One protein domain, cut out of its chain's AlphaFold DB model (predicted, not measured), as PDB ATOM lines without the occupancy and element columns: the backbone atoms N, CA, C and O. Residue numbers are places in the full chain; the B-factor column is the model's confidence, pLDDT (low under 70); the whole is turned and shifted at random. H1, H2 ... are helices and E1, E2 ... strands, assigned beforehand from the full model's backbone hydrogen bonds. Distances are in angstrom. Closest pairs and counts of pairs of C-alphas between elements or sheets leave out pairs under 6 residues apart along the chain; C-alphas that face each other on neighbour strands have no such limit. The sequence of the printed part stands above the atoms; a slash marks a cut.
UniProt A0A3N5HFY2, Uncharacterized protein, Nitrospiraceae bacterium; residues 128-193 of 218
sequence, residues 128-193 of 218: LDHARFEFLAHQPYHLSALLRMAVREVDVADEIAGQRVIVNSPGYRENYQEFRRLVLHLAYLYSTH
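What this domain is: This is residues 128 to 193 of the 218 residues of an uncharacterized protein of Nitrospiraceae bacterium (UniProt A0A3N5HFY2). A two-stranded hairpin, E1 and E2, and a short helix, H2, are gathered along one long helix, H3: the hairpin runs crosswise to H3 with its open end beside the first half of H3 and its turn, residues 159 to 161, pointing away, while H2 packs on residues 180 to 187 of H3. The remaining helix, H1, lies beyond H2 and meets it at a corner, away from H3 and from the hairpin. The printed part has 66 residues with three named helices and two named strands, in the order H1, H2, E1, E2, H3; the sheet, E1 - E2, is antiparallel, and the class is mixed, helices and strands. The whole is only just compact, close to loose, with a radius of gyration of the C-alphas of 12.9 A and spans of 35 by 27 by 22 A.

How they stand to each other: Strands E1, residues 153 to 158, and E2, residues 162 to 167, are antiparallel neighbours and form a hairpin, with 161 degrees between their N-to-C directions. N 156 and O 164 are 2.8 A apart and N 166 and O 154 are 2.8 A apart, both within hydrogen-bond range. The closest C-alphas of E2 and H3, residues 173 to 191, are those of Ile 166 and Asn 175, 5.3 A apart. For E1 and H3 the closest C-alphas are those of Val 154 and Phe 179, 7.7 A apart. H2, residues 143 to 150, touches H3, and H3 touches H2 with its residues 180 to 187 alone; the closest C-alphas are those of Ser 144 and Ala 187, 5.5 A apart. H2 and H3 run opposite ways at a steep tilt of 48 degrees. H1, residues 130 to 138, and H2 only just touch, with 3 pairs of C-alphas within 8 A, and touch only at the corner by their link; the closest C-alphas are those of Ala 137 and Leu 143, 5.7 A apart. They run opposite ways at a shallow tilt of 33 degrees, only just short of steep. H1 is apart from H3, E1 and E2, and H2 is apart from E2. In H1, H2 and H3 every O i to N i+4 pair is within hydrogen-bond range.

Where its parts are: E1 measures 15.7 A from first to last C-alpha and E2 16.2 A; C-alpha 153 is at (-6.177, 13.667, 33.140). H3, 26.9 A long, ends with C-alpha 191 at (1.046, 33.307, 25.539). H2 measures 10.3 A. H1 measures 12.5 A and begins with C-alpha 130 at (-11.241, 28.738, 39.166).

The domain as a whole: The two C-alphas farthest apart are those of Pro 140 and Ile 160, 38.1 A. The printed part has no cut, and its four links between named elements are tight. The mean pLDDT of the printed part is 86.1, and residues 140 to 141 are under 70.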
ATOM      1  N   LEU A 128      -8.526  23.843  44.581       79.69
ATOM      2  CA  LEU A 128      -8.102  24.911  43.689       79.69
ATOM      3  C   LEU A 128      -9.324  25.432  42.924       79.69
ATOM      4  O   LEU A 128      -9.817  24.791  42.004       79.69
ATOM      5  N   ASP A 129      -9.817  26.591  43.346       80.56
ATOM      6  CA  ASP A 129     -10.947  27.265  42.709       80.56
ATOM      7  C   ASP A 129     -10.517  27.957  41.403       80.56
ATOM      8  O   ASP A 129      -9.358  28.356  41.251       80.56
ATOM      9  N   HIS A 130     -11.462  28.147  40.483       75.75
ATOM     10  CA  HIS A 130     -11.241  28.738  39.166       75.75
ATOM     11  C   HIS A 130     -10.548  30.103  39.255       75.75
ATOM     12  O   HIS A 130      -9.527  30.314  38.604       75.75
ATOM     13  N   ALA A 131     -11.022  30.988  40.136       79.00
ATOM     14  CA  ALA A 131     -10.433  32.314  40.325       79.00
ATOM     15  C   ALA A 131      -8.969  32.251  40.805       79.00
ATOM     16  O   ALA A 131      -8.142  33.078  40.423       79.00
ATOM     17  N   ARG A 132      -8.619  31.245  41.622       81.12
ATOM     18  CA  ARG A 132      -7.235  31.034  42.082       81.12
ATOM     19  C   ARG A 132      -6.357  30.515  40.949       81.12
ATOM     20  O   ARG A 132      -5.216  30.951  40.824       81.12
ATOM     21  N   PHE A 133      -6.881  29.611  40.123       81.25
ATOM     22  CA  PHE A 133      -6.171  29.109  38.950       81.25
ATOM     23  C   PHE A 133      -5.921  30.216  37.921       81.25
ATOM     24  O   PHE A 133      -4.794  30.372  37.459       81.25
ATOM     25  N   GLU A 134      -6.940  31.020  37.607       79.44
ATOM     26  CA  GLU A 134      -6.818  32.150  36.684       79.44
ATOM     27  C   GLU A 134      -5.806  33.177  37.202       79.44
ATOM     28  O   GLU A 134      -4.929  33.608  36.454       79.44
ATOM     29  N   PHE A 135      -5.851  33.511  38.495       81.94
ATOM     30  CA  PHE A 135      -4.851  34.379  39.110       81.94
ATOM     31  C   PHE A 135      -3.426  33.838  38.917       81.94
ATOM     32  O   PHE A 135      -2.547  34.582  38.486       81.94
ATOM     33  N   LEU A 136      -3.200  32.546  39.188       82.44
ATOM     34  CA  LEU A 136      -1.896  31.892  39.014       82.44
ATOM     35  C   LEU A 136      -1.454  31.819  37.546       82.44
ATOM     36  O   LEU A 136      -0.257  31.887  37.278       82.44
ATOM     37  N   ALA A 137      -2.390  31.699  36.603       79.25
ATOM     38  CA  ALA A 137      -2.100  31.677  35.170       79.25
ATOM     39  C   ALA A 137      -1.615  33.038  34.637       79.25
ATOM     40  O   ALA A 137      -0.827  33.070  33.693       79.25
ATOM     41  N   HIS A 138      -2.042  34.143  35.259       77.69
ATOM     42  CA  HIS A 138      -1.617  35.505  34.909       77.69
ATOM     43  C   HIS A 138      -0.319  35.952  35.602       77.69
ATOM     44  O   HIS A 138       0.237  36.999  35.270       77.69
ATOM     45  N   GLN A 139       0.176  35.182  36.573       77.12
ATOM     46  CA  GLN A 139       1.491  35.406  37.171       77.12
ATOM     47  C   GLN A 139       2.606  35.038  36.172       77.12
ATOM     48  O   GLN A 139       2.372  34.260  35.248       77.12
ATOM     49  N   PRO A 140       3.854  35.500  36.368       67.31
ATOM     50  CA  PRO A 140       4.996  35.153  35.507       67.31
ATOM     51  C   PRO A 140       5.418  33.665  35.562       67.31
ATOM     52  O   PRO A 140       6.531  33.319  35.164       67.31
ATOM     53  N   TYR A 141       4.564  32.768  36.056       67.56
ATOM     54  CA  TYR A 141       4.796  31.330  36.038       67.56
ATOM     55  C   TYR A 141       4.475  30.747  34.660       67.56
ATOM     56  O   TYR A 141       3.554  31.168  33.964       67.56
ATOM     57  N   HIS A 142       5.215  29.715  34.254       80.31
ATOM     58  CA  HIS A 142       4.906  29.002  33.021       80.31
ATOM     59  C   HIS A 142       3.571  28.255  33.174       80.31
ATOM     60  O   HIS A 142       3.500  27.287  33.932       80.31
ATOM     61  N   LEU A 143       2.536  28.642  32.414       86.06
ATOM     62  CA  LEU A 143       1.235  27.949  32.379       86.06
ATOM     63  C   LEU A 143       1.392  26.431  32.181       86.06
ATOM     64  O   LEU A 143       0.651  25.635  32.751       86.06
ATOM     65  N   SER A 144       2.411  26.010  31.428       89.31
ATOM     66  CA  SER A 144       2.734  24.598  31.236       89.31
ATOM     67  C   SER A 144       3.126  23.872  32.528       89.31
ATOM     68  O   SER A 144       2.811  22.695  32.682       89.31
ATOM     69  N   ALA A 145       3.797  24.537  33.468       88.56
ATOM     70  CA  ALA A 145       4.103  23.975  34.779       88.56
ATOM     71  C   ALA A 145       2.840  23.893  35.644       88.56
ATOM     72  O   ALA A 145       2.594  22.854  36.251       88.56
ATOM     73  N   LEU A 146       2.010  24.942  35.634       88.94
ATOM     74  CA  LEU A 146       0.745  24.973  36.371       88.94
ATOM     75  C   LEU A 146      -0.193  23.843  35.926       88.94
ATOM     76  O   LEU A 146      -0.662  23.073  36.759       88.94
ATOM     77  N   LEU A 147      -0.394  23.677  34.616       89.25
ATOM     78  CA  LEU A 147      -1.220  22.604  34.055       89.25
ATOM     79  C   LEU A 147      -0.678  21.213  34.404       89.25
ATOM     80  O   LEU A 147      -1.452  20.312  34.707       89.25
ATOM     81  N   ARG A 148       0.647  21.036  34.434       89.94
ATOM     82  CA  ARG A 148       1.268  19.765  34.842       89.94
ATOM     83  C   ARG A 148       1.090  19.440  36.323       89.94
ATOM     84  O   ARG A 148       1.213  18.272  36.673       89.94
ATOM     85  N   MET A 149       0.850  20.435  37.171       87.50
ATOM     86  CA  MET A 149       0.588  20.230  38.598       87.50
ATOM     87  C   MET A 149      -0.907  20.067  38.886       87.50
ATOM     88  O   MET A 149      -1.278  19.252  39.720       87.50
ATOM     89  N   ALA A 150      -1.756  20.840  38.205       87.19
ATOM     90  CA  ALA A 150      -3.184  20.909  38.500       87.19
ATOM     91  C   ALA A 150      -4.019  19.837  37.781       87.19
ATOM     92  O   ALA A 150      -5.050  19.417  38.298       87.19
ATOM     93  N   VAL A 151      -3.606  19.403  36.586       89.69
ATOM     94  CA  VAL A 151      -4.410  18.505  35.746       89.69
ATOM     95  C   VAL A 151      -3.978  17.059  35.956       89.69
ATOM     96  O   VAL A 151      -2.816  16.721  35.738       89.69
ATOM     97  N   ARG A 152      -4.919  16.190  36.342       90.06
ATOM     98  CA  ARG A 152      -4.681  14.745  36.488       90.06
ATOM     99  C   ARG A 152      -4.826  13.992  35.169       90.06
ATOM    100  O   ARG A 152      -4.017  13.123  34.858       90.06
ATOM    101  N   GLU A 153      -5.855  14.319  34.404       90.88
ATOM    102  CA  GLU A 153      -6.177  13.667  33.140       90.88
ATOM    103  C   GLU A 153      -6.871  14.649  32.202       90.88
ATOM    104  O   GLU A 153      -7.443  15.647  32.644       90.88
ATOM    105  N   VAL A 154      -6.757  14.391  30.903       90.00
ATOM    106  CA  VAL A 154      -7.424  15.154  29.851       90.00
ATOM    107  C   VAL A 154      -8.277  14.189  29.052       90.00
ATOM    108  O   VAL A 154      -7.743  13.290  28.398       90.00
ATOM    109  N   ASP A 155      -9.584  14.409  29.085       89.12
ATOM    110  CA  ASP A 155     -10.531  13.696  28.241       89.12
ATOM    111  C   ASP A 155     -10.596  14.380  26.879       89.12
ATOM    112  O   ASP A 155     -10.989  15.541  26.752       89.12
ATOM    113  N   VAL A 156     -10.176  13.655  25.848       86.56
ATOM    114  CA  VAL A 156     -10.248  14.100  24.460       86.56
ATOM    115  C   VAL A 156     -11.385  13.346  23.795       86.56
ATOM    116  O   VAL A 156     -11.319  12.128  23.625       86.56
ATOM    117  N   ALA A 157     -12.435  14.073  23.430       84.38
ATOM    118  CA  ALA A 157     -13.499  13.558  22.586       84.38
ATOM    119  C   ALA A 157     -13.145  13.832  21.120       84.38
ATOM    120  O   ALA A 157     -12.997  14.987  20.724       84.38
ATOM    121  N   ASP A 158     -12.994  12.770  20.334       81.00
ATOM    122  CA  ASP A 158     -12.821  12.828  18.885       81.00
ATOM    123  C   ASP A 158     -14.066  12.220  18.220       81.00
ATOM    124  O   ASP A 158     -14.554  11.169  18.643       81.00
ATOM    125  N   GLU A 159     -14.589  12.876  17.182       76.75
ATOM    126  CA  GLU A 159     -15.758  12.401  16.433       76.75
ATOM    127  C   GLU A 159     -15.507  11.044  15.758       76.75
ATOM    128  O   GLU A 159     -16.439  10.261  15.578       76.75
ATOM    129  N   ILE A 160     -14.253  10.750  15.393       73.75
ATOM    130  CA  ILE A 160     -13.883   9.558  14.617       73.75
ATOM    131  C   ILE A 160     -13.256   8.486  15.513       73.75
ATOM    132  O   ILE A 160     -13.532   7.297  15.352       73.75
ATOM    133  N   ALA A 161     -12.401   8.893  16.454       71.44
ATOM    134  CA  ALA A 161     -11.650   7.977  17.315       71.44
ATOM    135  C   ALA A 161     -12.330   7.686  18.669       71.44
ATOM    136  O   ALA A 161     -11.837   6.852  19.432       71.44
ATOM    137  N   GLY A 162     -13.462   8.334  18.963       81.12
ATOM    138  CA  GLY A 162     -14.190   8.190  20.222       81.12
ATOM    139  C   GLY A 162     -13.580   8.997  21.374       81.12
ATOM    140  O   GLY A 162     -12.772   9.904  21.175       81.12
ATOM    141  N   GLN A 163     -13.991   8.683  22.605       84.25
ATOM    142  CA  GLN A 163     -13.433   9.300  23.814       84.25
ATOM    143  C   GLN A 163     -12.134   8.608  24.226       84.25
ATOM    144  O   GLN A 163     -12.092   7.387  24.395       84.25
ATOM    145  N   ARG A 164     -11.081   9.397  24.436       86.56
ATOM    146  CA  ARG A 164      -9.780   8.921  24.907       86.56
ATOM    147  C   ARG A 164      -9.302   9.743  26.097       86.56
ATOM    148  O   ARG A 164      -9.301  10.968  26.048       86.56
ATOM    149  N   VAL A 165      -8.817   9.050  27.122       89.88
ATOM    150  CA  VAL A 165      -8.294   9.659  28.351       89.88
ATOM    151  C   VAL A 165      -6.770   9.708  28.301       89.88
ATOM    152  O   VAL A 165      -6.110   8.677  28.156       89.88
ATOM    153  N   ILE A 166      -6.196  10.902  28.441       91.81
ATOM    154  CA  ILE A 166      -4.748  11.118  28.507       91.81
ATOM    155  C   ILE A 166      -4.362  11.404  29.960       91.81
ATOM    156  O   ILE A 166      -4.641  12.476  30.493       91.81
ATOM    157  N   VAL A 167      -3.682  10.454  30.600       91.88
ATOM    158  CA  VAL A 167      -3.304  10.542  32.022       91.88
ATOM    159  C   VAL A 167      -1.977  11.290  32.214       91.88
ATOM    160  O   VAL A 167      -0.959  10.935  31.612       91.88
ATOM    161  N   ASN A 168      -1.948  12.272  33.120       92.69
ATOM    162  CA  ASN A 168      -0.737  12.969  33.565       92.69
ATOM    163  C   ASN A 168      -0.012  12.162  34.656       92.69
ATOM    164  O   ASN A 168       0.014  12.537  35.827       92.69
ATOM    165  N   SER A 169       0.571  11.024  34.278       89.38
ATOM    166  CA  SER A 169       1.363  10.199  35.195       89.38
ATOM    167  C   SER A 169       2.639   9.689  34.524       89.38
ATOM    168  O   SER A 169       2.551   9.028  33.486       89.38
ATOM    169  N   PRO A 170       3.828   9.917  35.118       85.44
ATOM    170  CA  PRO A 170       5.095   9.406  34.594       85.44
ATOM    171  C   PRO A 170       5.142   7.880  34.429       85.44
ATOM    172  O   PRO A 170       5.938   7.394  33.628       85.44
ATOM    173  N   GLY A 171       4.301   7.134  35.159       89.56
ATOM    174  CA  GLY A 171       4.193   5.676  35.038       89.56
ATOM    175  C   GLY A 171       3.667   5.212  33.674       89.56
ATOM    176  O   GLY A 171       4.031   4.132  33.215       89.56
ATOM    177  N   TYR A 172       2.889   6.050  32.979       90.50
ATOM    178  CA  TYR A 172       2.373   5.780  31.634       90.50
ATOM    179  C   TYR A 172       3.104   6.652  30.613       90.50
ATOM    180  O   TYR A 172       2.678   7.759  30.284       90.50
ATOM    181  N   ARG A 173       4.241   6.157  30.110       91.81
ATOM    182  CA  ARG A 173       5.173   6.945  29.285       91.81
ATOM    183  C   ARG A 173       4.524   7.573  28.048       91.81
ATOM    184  O   ARG A 173       4.825   8.725  27.747       91.81
ATOM    185  N   GLU A 174       3.674   6.837  27.339       92.00
ATOM    186  CA  GLU A 174       3.015   7.316  26.115       92.00
ATOM    187  C   GLU A 174       2.030   8.450  26.426       92.00
ATOM    188  O   GLU A 174       2.210   9.564  25.927       92.00
ATOM    189  N   ASN A 175       1.095   8.214  27.352       91.56
ATOM    190  CA  ASN A 175       0.135   9.218  27.823       91.56
ATOM    191  C   ASN A 175       0.838  10.470  28.352       91.56
ATOM    192  O   ASN A 175       0.467  11.590  28.012       91.56
ATOM    193  N   TYR A 176       1.906  10.301  29.134       93.12
ATOM    194  CA  TYR A 176       2.643  11.427  29.696       93.12
ATOM    195  C   TYR A 176       3.377  12.247  28.629       93.12
ATOM    196  O   TYR A 176       3.447  13.474  28.719       93.12
ATOM    197  N   GLN A 177       3.927  11.605  27.593       94.31
ATOM    198  CA  GLN A 177       4.539  12.322  26.473       94.31
ATOM    199  C   GLN A 177       3.507  13.118  25.680       94.31
ATOM    200  O   GLN A 177       3.783  14.260  25.306       94.31
ATOM    201  N   GLU A 178       2.346  12.524  25.424       93.06
ATOM    202  CA  GLU A 178       1.249  13.185  24.729       93.06
ATOM    203  C   GLU A 178       0.713  14.363  25.545       93.06
ATOM    204  O   GLU A 178       0.672  15.487  25.042       93.06
ATOM    205  N   PHE A 179       0.444  14.150  26.833       94.56
ATOM    206  CA  PHE A 179       0.039  15.190  27.772       94.56
ATOM    207  C   PHE A 179       1.026  16.362  27.785       94.56
ATOM    208  O   PHE A 179       0.633  17.521  27.650       94.56
ATOM    209  N   ARG A 180       2.337  16.086  27.876       93.25
ATOM    210  CA  ARG A 180       3.362  17.142  27.848       93.25
ATOM    211  C   ARG A 180       3.352  17.924  26.540       93.25
ATOM    212  O   ARG A 180       3.535  19.138  26.584       93.25
ATOM    213  N   ARG A 181       3.156  17.265  25.392       93.38
ATOM    214  CA  ARG A 181       3.023  17.967  24.106       93.38
ATOM    215  C   ARG A 181       1.786  18.853  24.119       93.38
ATOM    216  O   ARG A 181       1.921  20.038  23.835       93.38
ATOM    217  N   LEU A 182       0.629  18.319  24.498       92.12
ATOM    218  CA  LEU A 182      -0.638  19.051  24.548       92.12
ATOM    219  C   LEU A 182      -0.510  20.316  25.406       92.12
ATOM    220  O   LEU A 182      -0.767  21.421  24.934       92.12
ATOM    221  N   VAL A 183      -0.009  20.175  26.633       92.81
ATOM    222  CA  VAL A 183       0.167  21.292  27.570       92.81
ATOM    223  C   VAL A 183       1.141  22.351  27.040       92.81
ATOM    224  O   VAL A 183       0.912  23.545  27.235       92.81
ATOM    225  N   LEU A 184       2.212  21.954  26.346       92.62
ATOM    226  CA  LEU A 184       3.131  22.905  25.709       92.62
ATOM    227  C   LEU A 184       2.451  23.709  24.594       92.62
ATOM    228  O   LEU A 184       2.677  24.913  24.497       92.62
ATOM    229  N   HIS A 185       1.604  23.069  23.783       91.94
ATOM    230  CA  HIS A 185       0.863  23.756  22.723       91.94
ATOM    231  C   HIS A 185      -0.170  24.722  23.309       91.94
ATOM    232  O   HIS A 185      -0.233  25.872  22.880       91.94
ATOM    233  N   LEU A 186      -0.918  24.303  24.334       90.00
ATOM    234  CA  LEU A 186      -1.852  25.186  25.039       90.00
ATOM    235  C   LEU A 186      -1.136  26.393  25.650       90.00
ATOM    236  O   LEU A 186      -1.591  27.521  25.490       90.00
ATOM    237  N   ALA A 187       0.015  26.179  26.294       89.44
ATOM    238  CA  ALA A 187       0.802  27.264  26.871       89.44
ATOM    239  C   ALA A 187       1.293  28.266  25.812       89.44
ATOM    240  O   ALA A 187       1.284  29.470  26.060       89.44
ATOM    241  N   TYR A 188       1.677  27.784  24.627       90.00
ATOM    242  CA  TYR A 188       2.042  28.639  23.496       90.00
ATOM    243  C   TYR A 188       0.845  29.430  22.941       90.00
ATOM    244  O   TYR A 188       0.958  30.617  22.632       90.00
ATOM    245  N   LEU A 189      -0.325  28.804  22.825       90.56
ATOM    246  CA  LEU A 189      -1.536  29.496  22.375       90.56
ATOM    247  C   LEU A 189      -1.993  30.554  23.383       90.56
ATOM    248  O   LEU A 189      -2.397  31.645  22.987       90.56
ATOM    249  N   TYR A 190      -1.876  30.260  24.676       86.62
ATOM    250  CA  TYR A 190      -2.188  31.210  25.738       86.62
ATOM    251  C   TYR A 190      -1.242  32.416  25.708       86.62
ATOM    252  O   TYR A 190      -1.702  33.555  25.685       86.62
ATOM    253  N   SER A 191       0.076  32.199  25.599       85.94
ATOM    254  CA  SER A 191       1.046  33.307  25.539       85.94
ATOM    255  C   SER A 191       0.879  34.186  24.295       85.94
ATOM    256  O   SER A 191       1.137  35.389  24.335       85.94
ATOM    257  N   THR A 192       0.387  33.613  23.195       88.94
ATOM    258  CA  THR A 192       0.075  34.341  21.956       88.94
ATOM    259  C   THR A 192      -1.334  34.943  21.930       88.94
ATOM    260  O   THR A 192      -1.740  35.457  20.889       88.94
ATOM    261  N   HIS A 193      -2.065  34.922  23.054       83.88
ATOM    262  CA  HIS A 193      -3.434  35.446  23.188       83.88
ATOM    263  C   HIS A 193      -4.434  34.799  22.213       83.88
ATOM    264  O   HIS A 193      -5.432  35.398  21.820       83.88
TER     265      HIS A 193